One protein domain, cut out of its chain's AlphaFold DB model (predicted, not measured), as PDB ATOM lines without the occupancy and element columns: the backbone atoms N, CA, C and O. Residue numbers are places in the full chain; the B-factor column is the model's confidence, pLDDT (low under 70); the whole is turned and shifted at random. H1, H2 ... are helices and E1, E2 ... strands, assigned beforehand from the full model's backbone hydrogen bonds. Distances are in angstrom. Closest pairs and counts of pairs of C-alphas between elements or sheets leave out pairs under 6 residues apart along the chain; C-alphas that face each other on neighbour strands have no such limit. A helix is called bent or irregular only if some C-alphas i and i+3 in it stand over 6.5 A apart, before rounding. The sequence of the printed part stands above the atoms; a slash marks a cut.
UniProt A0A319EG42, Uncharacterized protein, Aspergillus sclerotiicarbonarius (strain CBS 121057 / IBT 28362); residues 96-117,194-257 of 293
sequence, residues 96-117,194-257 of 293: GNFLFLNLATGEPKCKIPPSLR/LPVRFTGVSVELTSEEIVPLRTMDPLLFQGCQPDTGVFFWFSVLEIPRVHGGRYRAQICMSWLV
ATOM      1  N   GLY A  96       5.452  51.725   5.049       75.19
ATOM      2  CA  GLY A  96       4.782  50.438   5.175       75.19
ATOM      3  C   GLY A  96       5.360  49.527   6.254       75.19
ATOM      4  O   GLY A  96       5.037  48.340   6.271       75.19
ATOM      5  N   ASN A  97       6.197  50.048   7.155       79.56
ATOM      6  CA  ASN A  97       6.790  49.274   8.241       79.56
ATOM      7  C   ASN A  97       5.713  48.622   9.126       79.56
ATOM      8  O   ASN A  97       4.832  49.291   9.665       79.56
ATOM      9  N   PHE A  98       5.791  47.305   9.311       81.88
ATOM     10  CA  PHE A  98       4.996  46.593  10.311       81.88
ATOM     11  C   PHE A  98       5.921  46.066  11.398       81.88
ATOM     12  O   PHE A  98       6.685  45.119  11.186       81.88
ATOM     13  N   LEU A  99       5.822  46.689  12.569       88.25
ATOM     14  CA  LEU A  99       6.635  46.371  13.727       88.25
ATOM     15  C   LEU A  99       5.997  45.254  14.561       88.25
ATOM     16  O   LEU A  99       4.863  45.394  15.029       88.25
ATOM     17  N   PHE A 100       6.740  44.163  14.766       91.25
ATOM     18  CA  PHE A 100       6.392  43.110  15.716       91.25
ATOM     19  C   PHE A 100       7.380  43.107  16.884       91.25
ATOM     20  O   PHE A 100       8.566  42.827  16.703       91.25
ATOM     21  N   LEU A 101       6.888  43.391  18.085       93.62
ATOM     22  CA  LEU A 101       7.678  43.531  19.301       93.62
ATOM     23  C   LEU A 101       7.704  42.243  20.127       93.62
ATOM     24  O   LEU A 101       6.704  41.522  20.234       93.62
ATOM     25  N   ASN A 102       8.837  41.995  20.780       94.44
ATOM     26  CA  ASN A 102       8.866  41.174  21.981       94.44
ATOM     27  C   ASN A 102       8.334  42.024  23.143       94.44
ATOM     28  O   ASN A 102       8.999  42.958  23.577       94.44
ATOM     29  N   LEU A 103       7.147  41.708  23.665       93.94
ATOM     30  CA  LEU A 103       6.527  42.532  24.711       93.94
ATOM     31  C   LEU A 103       7.205  42.409  26.082       93.94
ATOM     32  O   LEU A 103       6.912  43.213  26.961       93.94
ATOM     33  N   ALA A 104       8.088  41.426  26.286       94.31
ATOM     34  CA  ALA A 104       8.870  41.338  27.517       94.31
ATOM     35  C   ALA A 104      10.030  42.348  27.539       94.31
ATOM     36  O   ALA A 104      10.373  42.843  28.607       94.31
ATOM     37  N   THR A 105      10.618  42.659  26.377       94.50
ATOM     38  CA  THR A 105      11.780  43.564  26.266       94.50
ATOM     39  C   THR A 105      11.448  44.911  25.624       94.50
ATOM     40  O   THR A 105      12.198  45.866  25.785       94.50
ATOM     41  N   GLY A 106      10.336  45.004  24.890       90.50
ATOM     42  CA  GLY A 106       9.986  46.163  24.065       90.50
ATOM     43  C   GLY A 106      10.763  46.242  22.746       90.50
ATOM     44  O   GLY A 106      10.587  47.194  21.990       90.50
ATOM     45  N   GLU A 107      11.608  45.256  22.440       92.75
ATOM     46  CA  GLU A 107      12.484  45.296  21.269       92.75
ATOM     47  C   GLU A 107      11.818  44.702  20.014       92.75
ATOM     48  O   GLU A 107      11.011  43.766  20.114       92.75
ATOM     49  N   PRO A 108      12.165  45.189  18.805       91.50
ATOM     50  CA  PRO A 108      11.704  44.600  17.551       91.50
ATOM     51  C   PRO A 108      12.161  43.142  17.407       91.50
ATOM     52  O   PRO A 108      13.352  42.865  17.293       91.50
ATOM     53  N   LYS A 109      11.209  42.208  17.335       89.19
ATOM     54  CA  LYS A 109      11.468  40.799  16.997       89.19
ATOM     55  C   LYS A 109      11.443  40.567  15.487       89.19
ATOM     56  O   LYS A 109      12.210  39.766  14.969       89.19
ATOM     57  N   CYS A 110      10.548  41.253  14.782       82.56
ATOM     58  CA  CYS A 110      10.458  41.210  13.327       82.56
ATOM     59  C   CYS A 110      10.047  42.585  12.793       82.56
ATOM     60  O   CYS A 110       9.222  43.278  13.395       82.56
ATOM     61  N   LYS A 111      10.622  42.959  11.649       77.00
ATOM     62  CA  LYS A 111      10.178  44.082  10.825       77.00
ATOM     63  C   LYS A 111       9.808  43.512   9.464       77.00
ATOM     64  O   LYS A 111      10.676  42.986   8.768       77.00
ATOM     65  N   ILE A 112       8.525  43.557   9.117       71.25
ATOM     66  CA  ILE A 112       8.084  43.135   7.783       71.25
ATOM     67  C   ILE A 112       8.628  44.158   6.774       71.25
ATOM     68  O   ILE A 112       8.577  45.356   7.075       71.25
ATOM     69  N   PRO A 113       9.155  43.723   5.614       71.12
ATOM     70  CA  PRO A 113       9.670  44.636   4.605       71.12
ATOM     71  C   PRO A 113       8.665  45.742   4.241       71.12
ATOM     72  O   PRO A 113       7.472  45.451   4.133       71.12
ATOM     73  N   PRO A 114       9.147  46.980   4.025       75.88
ATOM     74  CA  PRO A 114       8.375  48.084   3.468       75.88
ATOM     75  C   PRO A 114       7.492  47.676   2.284       75.88
ATOM     76  O   PRO A 114       7.970  47.093   1.310       75.88
ATOM     77  N   SER A 115       6.206  48.007   2.356       80.88
ATOM     78  CA  SER A 115       5.215  47.693   1.323       80.88
ATOM     79  C   SER A 115       4.112  48.744   1.312       80.88
ATOM     80  O   SER A 115       3.632  49.128   2.381       80.88
ATOM     81  N   LEU A 116       3.664  49.168   0.126       87.25
ATOM     82  CA  LEU A 116       2.593  50.158   0.007       87.25
ATOM     83  C   LEU A 116       1.338  49.688   0.753       87.25
ATOM     84  O   LEU A 116       0.822  48.593   0.514       87.25
ATOM     85  N   ARG A 117       0.834  50.538   1.644       90.81
ATOM     86  CA  ARG A 117      -0.387  50.293   2.408       90.81
ATOM     87  C   ARG A 117      -1.112  51.603   2.675       90.81
ATOM     88  O   ARG A 117      -0.472  52.643   2.760       90.81
ATOM     89  N   LEU A 194     -11.314  29.259  18.650       86.50
ATOM     90  CA  LEU A 194      -9.997  29.173  19.273       86.50
ATOM     91  C   LEU A 194     -10.109  29.420  20.787       86.50
ATOM     92  O   LEU A 194     -10.954  30.219  21.201       86.50
ATOM     93  N   PRO A 195      -9.249  28.809  21.625       88.12
ATOM     94  CA  PRO A 195      -9.221  29.029  23.074       88.12
ATOM     95  C   PRO A 195      -8.550  30.370  23.423       88.12
ATOM     96  O   PRO A 195      -7.645  30.441  24.251       88.12
ATOM     97  N   VAL A 196      -8.972  31.443  22.758       88.56
ATOM     98  CA  VAL A 196      -8.407  32.787  22.855       88.56
ATOM     99  C   VAL A 196      -9.502  33.738  23.316       88.56
ATOM    100  O   VAL A 196     -10.586  33.783  22.733       88.56
ATOM    101  N   ARG A 197      -9.219  34.529  24.349       90.88
ATOM    102  CA  ARG A 197     -10.028  35.701  24.702       90.88
ATOM    103  C   ARG A 197      -9.439  36.935  24.043       90.88
ATOM    104  O   ARG A 197      -8.239  36.998  23.803       90.88
ATOM    105  N   PHE A 198     -10.300  37.901  23.756       91.25
ATOM    106  CA  PHE A 198      -9.937  39.147  23.101       91.25
ATOM    107  C   PHE A 198     -10.659  40.307  23.782       91.25
ATOM    108  O   PHE A 198     -11.849  40.212  24.091       91.25
ATOM    109  N   THR A 199      -9.950  41.409  23.979       92.38
ATOM    110  CA  THR A 199     -10.533  42.698  24.330       92.38
ATOM    111  C   THR A 199      -9.986  43.756  23.390       92.38
ATOM    112  O   THR A 199      -8.811  43.725  23.031       92.38
ATOM    113  N   GLY A 200     -10.842  44.685  22.989       91.56
ATOM    114  CA  GLY A 200     -10.467  45.823  22.170       91.56
ATOM    115  C   GLY A 200     -11.143  47.065  22.714       91.56
ATOM    116  O   GLY A 200     -12.349  47.051  22.962       91.56
ATOM    117  N   VAL A 201     -10.368  48.121  22.919       92.38
ATOM    118  CA  VAL A 201     -10.841  49.390  23.466       92.38
ATOM    119  C   VAL A 201     -10.369  50.543  22.596       92.38
ATOM    120  O   VAL A 201      -9.327  50.473  21.941       92.38
ATOM    121  N   SER A 202     -11.156  51.614  22.591       92.38
ATOM    122  CA  SER A 202     -10.702  52.918  22.123       92.38
ATOM    123  C   SER A 202     -10.281  53.743  23.330       92.38
ATOM    124  O   SER A 202     -11.017  53.799  24.312       92.38
ATOM    125  N   VAL A 203      -9.116  54.372  23.243       93.81
ATOM    126  CA  VAL A 203      -8.593  55.278  24.267       93.81
ATOM    127  C   VAL A 203      -8.381  56.656  23.660       93.81
ATOM    128  O   VAL A 203      -8.035  56.771  22.482       93.81
ATOM    129  N   GLU A 204      -8.600  57.688  24.464       95.44
ATOM    130  CA  GLU A 204      -8.231  59.057  24.123       95.44
ATOM    131  C   GLU A 204      -6.927  59.397  24.825       95.44
ATOM    132  O   GLU A 204      -6.790  59.133  26.018       95.44
ATOM    133  N   LEU A 205      -5.984  59.964  24.082       95.75
ATOM    134  CA  LEU A 205      -4.652  60.298  24.575       95.75
ATOM    135  C   LEU A 205      -4.343  61.754  24.233       95.75
ATOM    136  O   LEU A 205      -4.680  62.230  23.140       95.75
ATOM    137  N   THR A 206      -3.698  62.470  25.150       96.25
ATOM    138  CA  THR A 206      -3.101  63.769  24.823       96.25
ATOM    139  C   THR A 206      -1.903  63.591  23.888       96.25
ATOM    140  O   THR A 206      -1.428  62.477  23.638       96.25
ATOM    141  N   SER A 207      -1.404  64.703  23.347       94.19
ATOM    142  CA  SER A 207      -0.198  64.693  22.519       94.19
ATOM    143  C   SER A 207       1.011  64.146  23.276       94.19
ATOM    144  O   SER A 207       1.798  63.408  22.698       94.19
ATOM    145  N   GLU A 208       1.139  64.445  24.566       95.50
ATOM    146  CA  GLU A 208       2.238  63.976  25.412       95.50
ATOM    147  C   GLU A 208       2.115  62.477  25.712       95.50
ATOM    148  O   GLU A 208       3.101  61.746  25.630       95.50
ATOM    149  N   GLU A 209       0.901  62.000  26.006       96.75
ATOM    150  CA  GLU A 209       0.644  60.594  26.342       96.75
ATOM    151  C   GLU A 209       0.897  59.648  25.162       96.75
ATOM    152  O   GLU A 209       1.328  58.510  25.360       96.75
ATOM    153  N   ILE A 210       0.644  60.095  23.926       96.19
ATOM    154  CA  ILE A 210       0.811  59.241  22.746       96.19
ATOM    155  C   ILE A 210       2.255  59.188  22.229       96.19
ATOM    156  O   ILE A 210       2.589  58.268  21.479       96.19
ATOM    157  N   VAL A 211       3.115  60.144  22.602       95.62
ATOM    158  CA  VAL A 211       4.493  60.248  22.084       95.62
ATOM    159  C   VAL A 211       5.264  58.929  22.213       95.62
ATOM    160  O   VAL A 211       5.730  58.452  21.180       95.62
ATOM    161  N   PRO A 212       5.332  58.262  23.385       94.19
ATOM    162  CA  PRO A 212       6.077  57.007  23.513       94.19
ATOM    163  C   PRO A 212       5.586  55.912  22.556       94.19
ATOM    164  O   PRO A 212       6.378  55.120  22.050       94.19
ATOM    165  N   LEU A 213       4.278  55.881  22.278       94.06
ATOM    166  CA  LEU A 213       3.651  54.900  21.394       94.06
ATOM    167  C   LEU A 213       3.976  55.189  19.924       94.06
ATOM    168  O   LEU A 213       4.353  54.281  19.186       94.06
ATOM    169  N   ARG A 214       3.891  56.459  19.516       92.94
ATOM    170  CA  ARG A 214       4.202  56.890  18.144       92.94
ATOM    171  C   ARG A 214       5.695  56.907  17.829       92.94
ATOM    172  O   ARG A 214       6.055  56.807  16.661       92.94
ATOM    173  N   THR A 215       6.559  57.003  18.841       91.50
ATOM    174  CA  THR A 215       8.008  56.817  18.677       91.50
ATOM    175  C   THR A 215       8.354  55.377  18.294       91.50
ATOM    176  O   THR A 215       9.321  55.175  17.565       91.50
ATOM    177  N   MET A 216       7.574  54.380  18.738       89.25
ATOM    178  CA  MET A 216       7.764  52.988  18.306       89.25
ATOM    179  C   MET A 216       7.356  52.796  16.843       89.25
ATOM    180  O   MET A 216       8.147  52.305  16.040       89.25
ATOM    181  N   ASP A 217       6.131  53.193  16.501       89.56
ATOM    182  CA  ASP A 217       5.653  53.298  15.123       89.56
ATOM    183  C   ASP A 217       4.541  54.359  15.064       89.56
ATOM    184  O   ASP A 217       3.640  54.341  15.913       89.56
ATOM    185  N   PRO A 218       4.568  55.290  14.094       90.94
ATOM    186  CA  PRO A 218       3.645  56.419  14.085       90.94
ATOM    187  C   PRO A 218       2.187  56.022  13.801       90.94
ATOM    188  O   PRO A 218       1.290  56.788  14.157       90.94
ATOM    189  N   LEU A 219       1.932  54.855  13.192       91.25
ATOM    190  CA  LEU A 219       0.580  54.394  12.860       91.25
ATOM    191  C   LEU A 219       0.138  53.206  13.703       91.25
ATOM    192  O   LEU A 219      -0.990  53.209  14.210       91.25
ATOM    193  N   LEU A 220       0.965  52.162  13.788       92.38
ATOM    194  CA  LEU A 220       0.590  50.907  14.432       92.38
ATOM    195  C   LEU A 220       1.793  50.025  14.744       92.38
ATOM    196  O   LEU A 220       2.753  49.937  13.986       92.38
ATOM    197  N   PHE A 221       1.667  49.247  15.807       92.62
ATOM    198  CA  PHE A 221       2.574  48.146  16.087       92.62
ATOM    199  C   PHE A 221       1.820  47.021  16.783       92.62
ATOM    200  O   PHE A 221       0.724  47.191  17.327       92.62
ATOM    201  N   GLN A 222       2.433  45.851  16.773       94.56
ATOM    202  CA  GLN A 222       1.922  44.680  17.459       94.56
ATOM    203  C   GLN A 222       3.056  43.956  18.165       94.56
ATOM    204  O   GLN A 222       4.230  44.209  17.908       94.56
ATOM    205  N   GLY A 223       2.721  43.038  19.054       94.75
ATOM    206  CA  GLY A 223       3.724  42.211  19.698       94.75
ATOM    207  C   GLY A 223       3.112  41.049  20.443       94.75
ATOM    208  O   GLY A 223       1.895  40.961  20.620       94.75
ATOM    209  N   CYS A 224       3.981  40.156  20.892       95.62
ATOM    210  CA  CYS A 224       3.596  39.049  21.749       95.62
ATOM    211  C   CYS A 224       4.544  38.940  22.944       95.62
ATOM    212  O   CYS A 224       5.752  39.162  22.814       95.62
ATOM    213  N   GLN A 225       3.990  38.613  24.109       94.81
ATOM    214  CA  GLN A 225       4.765  38.248  25.284       94.81
ATOM    215  C   GLN A 225       5.112  36.750  25.162       94.81
ATOM    216  O   GLN A 225       4.195  35.926  25.100       94.81
ATOM    217  N   PRO A 226       6.406  36.390  25.083       90.81
ATOM    218  CA  PRO A 226       6.840  35.051  24.681       90.81
ATOM    219  C   PRO A 226       6.427  33.928  25.646       90.81
ATOM    220  O   PRO A 226       6.128  32.832  25.184       90.81
ATOM    221  N   ASP A 227       6.353  34.192  26.950       91.19
ATOM    222  CA  ASP A 227       6.098  33.161  27.971       91.19
ATOM    223  C   ASP A 227       4.604  32.858  28.164       91.19
ATOM    224  O   ASP A 227       4.200  31.766  28.564       91.19
ATOM    225  N   THR A 228       3.757  33.852  27.911       90.31
ATOM    226  CA  THR A 228       2.314  33.808  28.174       90.31
ATOM    227  C   THR A 228       1.492  33.690  26.897       90.31
ATOM    228  O   THR A 228       0.330  33.283  26.958       90.31
ATOM    229  N   GLY A 229       2.067  34.051  25.745       88.81
ATOM    230  CA  GLY A 229       1.358  34.130  24.471       88.81
ATOM    231  C   GLY A 229       0.372  35.299  24.390       88.81
ATOM    232  O   GLY A 229      -0.459  35.326  23.483       88.81
ATOM    233  N   VAL A 230       0.420  36.254  25.329       93.81
ATOM    234  CA  VAL A 230      -0.412  37.464  25.269       93.81
ATOM    235  C   VAL A 230      -0.007  38.269  24.043       93.81
ATOM    236  O   VAL A 230       1.164  38.603  23.874       93.81
ATOM    237  N   PHE A 231      -0.974  38.587  23.194       95.56
ATOM    238  CA  PHE A 231      -0.792  39.447  22.035       95.56
ATOM    239  C   PHE A 231      -1.325  40.845  22.336       95.56
ATOM    240  O   PHE A 231      -2.365  40.996  22.981       95.56
ATOM    241  N   PHE A 232      -0.618  41.856  21.843       95.50
ATOM    242  CA  PHE A 232      -0.980  43.261  21.961       95.50
ATOM    243  C   PHE A 232      -0.937  43.917  20.585       95.50
ATOM    244  O   PHE A 232      -0.008  43.695  19.809       95.50
ATOM    245  N   TRP A 233      -1.924  44.757  20.313       95.06
ATOM    246  CA  TRP A 233      -2.006  45.604  19.135       95.06
ATOM    247  C   TRP A 233      -2.306  47.029  19.571       95.06
ATOM    248  O   TRP A 233      -3.261  47.264  20.314       95.06
ATOM    249  N   PHE A 234      -1.543  47.969  19.032       95.44
ATOM    250  CA  PHE A 234      -1.827  49.391  19.107       95.44
ATOM    251  C   PHE A 234      -1.958  49.963  17.700       95.44
ATOM    252  O   PHE A 234      -1.188  49.623  16.803       95.44
ATOM    253  N   SER A 235      -2.908  50.875  17.512       94.88
ATOM    254  CA  SER A 235      -2.941  51.703  16.309       94.88
ATOM    255  C   SER A 235      -3.660  53.023  16.528       94.88
ATOM    256  O   SER A 235      -4.659  53.070  17.246       94.88
ATOM    257  N   VAL A 236      -3.230  54.060  15.819       94.69
ATOM    258  CA  VAL A 236      -3.938  55.340  15.741       94.69
ATOM    259  C   VAL A 236      -5.253  55.162  14.969       94.69
ATOM    260  O   VAL A 236      -5.301  54.490  13.932       94.69
ATOM    261  N   LEU A 237      -6.332  55.744  15.495       93.12
ATOM    262  CA  LEU A 237      -7.641  55.827  14.841       93.12
ATOM    263  C   LEU A 237      -7.909  57.240  14.316       93.12
ATOM    264  O   LEU A 237      -8.401  57.385  13.199       93.12
ATOM    265  N   GLU A 238      -7.605  58.259  15.123       92.69
ATOM    266  CA  GLU A 238      -7.857  59.670  14.821       92.69
ATOM    267  C   GLU A 238      -6.766  60.558  15.439       92.69
ATOM    268  O   GLU A 238      -6.220  60.248  16.504       92.69
ATOM    269  N   ILE A 239      -6.459  61.672  14.768       93.31
ATOM    270  CA  ILE A 239      -5.473  62.674  15.198       93.31
ATOM    271  C   ILE A 239      -6.156  63.933  15.775       93.31
ATOM    272  O   ILE A 239      -7.304  64.212  15.416       93.31
ATOM    273  N   PRO A 240      -5.458  64.758  16.585       91.56
ATOM    274  CA  PRO A 240      -6.016  65.947  17.237       91.56
ATOM    275  C   PRO A 240      -6.798  66.880  16.322       91.56
ATOM    276  O   PRO A 240      -7.844  67.396  16.714       91.56
ATOM    277  N   ARG A 241      -6.327  67.058  15.082       87.50
ATOM    278  CA  ARG A 241      -6.973  67.916  14.082       87.50
ATOM    279  C   ARG A 241      -8.417  67.504  13.778       87.50
ATOM    280  O   ARG A 241      -9.228  68.367  13.462       87.50
ATOM    281  N   VAL A 242      -8.728  66.209  13.846       81.75
ATOM    282  CA  VAL A 242     -10.063  65.667  13.542       81.75
ATOM    283  C   VAL A 242     -10.849  65.269  14.793       81.75
ATOM    284  O   VAL A 242     -12.066  65.157  14.709       81.75
ATOM    285  N   HIS A 243     -10.184  65.097  15.943       83.56
ATOM    286  CA  HIS A 243     -10.794  64.633  17.196       83.56
ATOM    287  C   HIS A 243     -10.598  65.623  18.354       83.56
ATOM    288  O   HIS A 243     -10.028  65.308  19.396       83.56
ATOM    289  N   GLY A 244     -11.035  66.870  18.155       83.25
ATOM    290  CA  GLY A 244     -11.182  67.848  19.244       83.25
ATOM    291  C   GLY A 244      -9.906  68.138  20.047       83.25
ATOM    292  O   GLY A 244      -9.987  68.410  21.242       83.25
ATOM    293  N   GLY A 245      -8.730  68.052  19.418       89.69
ATOM    294  CA  GLY A 245      -7.444  68.302  20.073       89.69
ATOM    295  C   GLY A 245      -6.814  67.090  20.770       89.69
ATOM    296  O   GLY A 245      -5.743  67.239  21.354       89.69
ATOM    297  N   ARG A 246      -7.418  65.895  20.698       92.69
ATOM    298  CA  ARG A 246      -6.860  64.652  21.262       92.69
ATOM    299  C   ARG A 246      -6.612  63.598  20.194       92.69
ATOM    300  O   ARG A 246      -7.245  63.588  19.143       92.69
ATOM    301  N   TYR A 247      -5.706  62.675  20.481       94.88
ATOM    302  CA  TYR A 247      -5.619  61.447  19.711       94.88
ATOM    303  C   TYR A 247      -6.686  60.470  20.172       94.88
ATOM    304  O   TYR A 247      -6.989  60.377  21.363       94.88
ATOM    305  N   ARG A 248      -7.176  59.669  19.233       94.50
ATOM    306  CA  ARG A 248      -7.913  58.451  19.541       94.50
ATOM    307  C   ARG A 248      -7.120  57.270  19.020       94.50
ATOM    308  O   ARG A 248      -6.742  57.236  17.848       94.50
ATOM    309  N   ALA A 249      -6.878  56.295  19.879       94.56
ATOM    310  CA  ALA A 249      -6.155  55.086  19.532       94.56
ATOM    311  C   ALA A 249      -6.972  53.840  19.867       94.56
ATOM    312  O   ALA A 249      -7.893  53.857  20.684       94.56
ATOM    313  N   GLN A 250      -6.619  52.752  19.205       94.69
ATOM    314  CA  GLN A 250      -7.152  51.427  19.431       94.69
ATOM    315  C   GLN A 250      -6.098  50.591  20.135       94.69
ATOM    316  O   GLN A 250      -4.966  50.494  19.656       94.69
ATOM    317  N   ILE A 251      -6.505  49.936  21.215       94.50
ATOM    318  CA  ILE A 251      -5.708  48.914  21.881       94.50
ATOM    319  C   ILE A 251      -6.493  47.615  21.832       94.50
ATOM    320  O   ILE A 251      -7.640  47.567  22.280       94.50
ATOM    321  N   CYS A 252      -5.871  46.565  21.311       95.00
ATOM    322  CA  CYS A 252      -6.421  45.222  21.359       95.00
ATOM    323  C   CYS A 252      -5.455  44.286  22.067       95.00
ATOM    324  O   CYS A 252      -4.252  44.314  21.819       95.00
ATOM    325  N   MET A 253      -5.996  43.426  22.917       95.12
ATOM    326  CA  MET A 253      -5.238  42.388  23.596       95.12
ATOM    327  C   MET A 253      -5.942  41.054  23.446       95.12
ATOM    328  O   MET A 253      -7.169  40.977  23.549       95.12
ATOM    329  N   SER A 254      -5.168  39.996  23.248       94.75
ATOM    330  CA  SER A 254      -5.681  38.633  23.295       94.75
ATOM    331  C   SER A 254      -4.761  37.709  24.074       94.75
ATOM    332  O   SER A 254      -3.568  37.965  24.216       94.75
ATOM    333  N   TRP A 255      -5.338  36.655  24.645       93.50
ATOM    334  CA  TRP A 255      -4.610  35.695  25.469       93.50
ATOM    335  C   TRP A 255      -5.260  34.319  25.415       93.50
ATOM    336  O   TRP A 255      -6.477  34.189  25.237       93.50
ATOM    337  N   LEU A 256      -4.436  33.287  25.587       89.69
ATOM    338  CA  LEU A 256      -4.893  31.906  25.665       89.69
ATOM    339  C   LEU A 256      -5.637  31.661  26.983       89.69
ATOM    340  O   LEU A 256      -5.207  32.091  28.056       89.69
ATOM    341  N   VAL A 257      -6.749  30.937  26.913       86.31
ATOM    342  CA  VAL A 257      -7.494  30.477  28.088       86.31
ATOM    343  C   VAL A 257      -6.936  29.125  28.527       86.31
ATOM    344  O   VAL A 257      -6.898  28.188  27.734       86.31
TER     345      VAL A 257
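Overview. This is residues 96 to 117 and 194 to 257 of the 293 residues of an uncharacterized protein of Aspergillus sclerotiicarbonarius (strain CBS 121057 / IBT 28362) (UniProt A0A319EG42). One twisted sheet makes the body, with long strands E3, E6 and E5 followed across it by shorter E4, E1 and E2; the short helix H1 packs beside the strands, near where E6 begins. From edge to edge the strands' lines turn by 89 degrees. The printed part has 86 residues, mostly strand in its named elements, which run E1 E2 E3 H1 E4 E5 E6; the sheet is mixed, in the order E2 E1 E4 E5 E6 E3. It is only just compact, close to loose, with a radius of gyration of the C-alphas of 13.9 A and spans of 39 by 29 by 24 A.

Along the chain. E3 is residues 196 to 205, 27.8 A; E6 is 247 to 256, 30.1 A, ending at C-alpha 256 (-4.893, 31.906, 25.665); E5 is 231 to 238, 22.6 A. E4 is residues 220 to 224, E1 is 98 to 102, beginning at C-alpha 98 (4.996, 46.593, 10.311), and E2 is 108 to 112. H1 is residues 207 to 216, 14.8 A; it is irregular, with C-alphas 209 and 212 7.1 A apart.

Arrangement. E4, E5 and E6 form a meander, each strand the antiparallel neighbour of the one before, with N 223 and O 232 at 2.9 A and N 233 and O 252 at 2.8 A. Edge strand E3 is antiparallel to E6, with N 199 and O 253 at 2.8 A. E1 is parallel to E4, with N 101 and O 222 at 2.8 A. Edge strand E2 forms an antiparallel hairpin with E1, with N 109 and O 100 at 2.8 A. H1 is on the sheet at a height of 6.2 A, over none of the strands; the closest C-alphas of H1 and E6 are those of Ser 207 and Tyr 247, 6.9 A apart. In H1, 2 of 6 O i to N i+4 pairs and 4 of 7 O i to N i+3 pairs are within hydrogen-bond range.

Size, cuts and confidence. The C-alphas of Arg 241 and Val 257, the two farthest apart, are 40.0 A apart. Residues 118 to 193 are not printed; C-alphas 117 and 194 are 28.7 A apart across this cut. Of the links that are printed whole, none is long. No printed residue has pLDDT under 70.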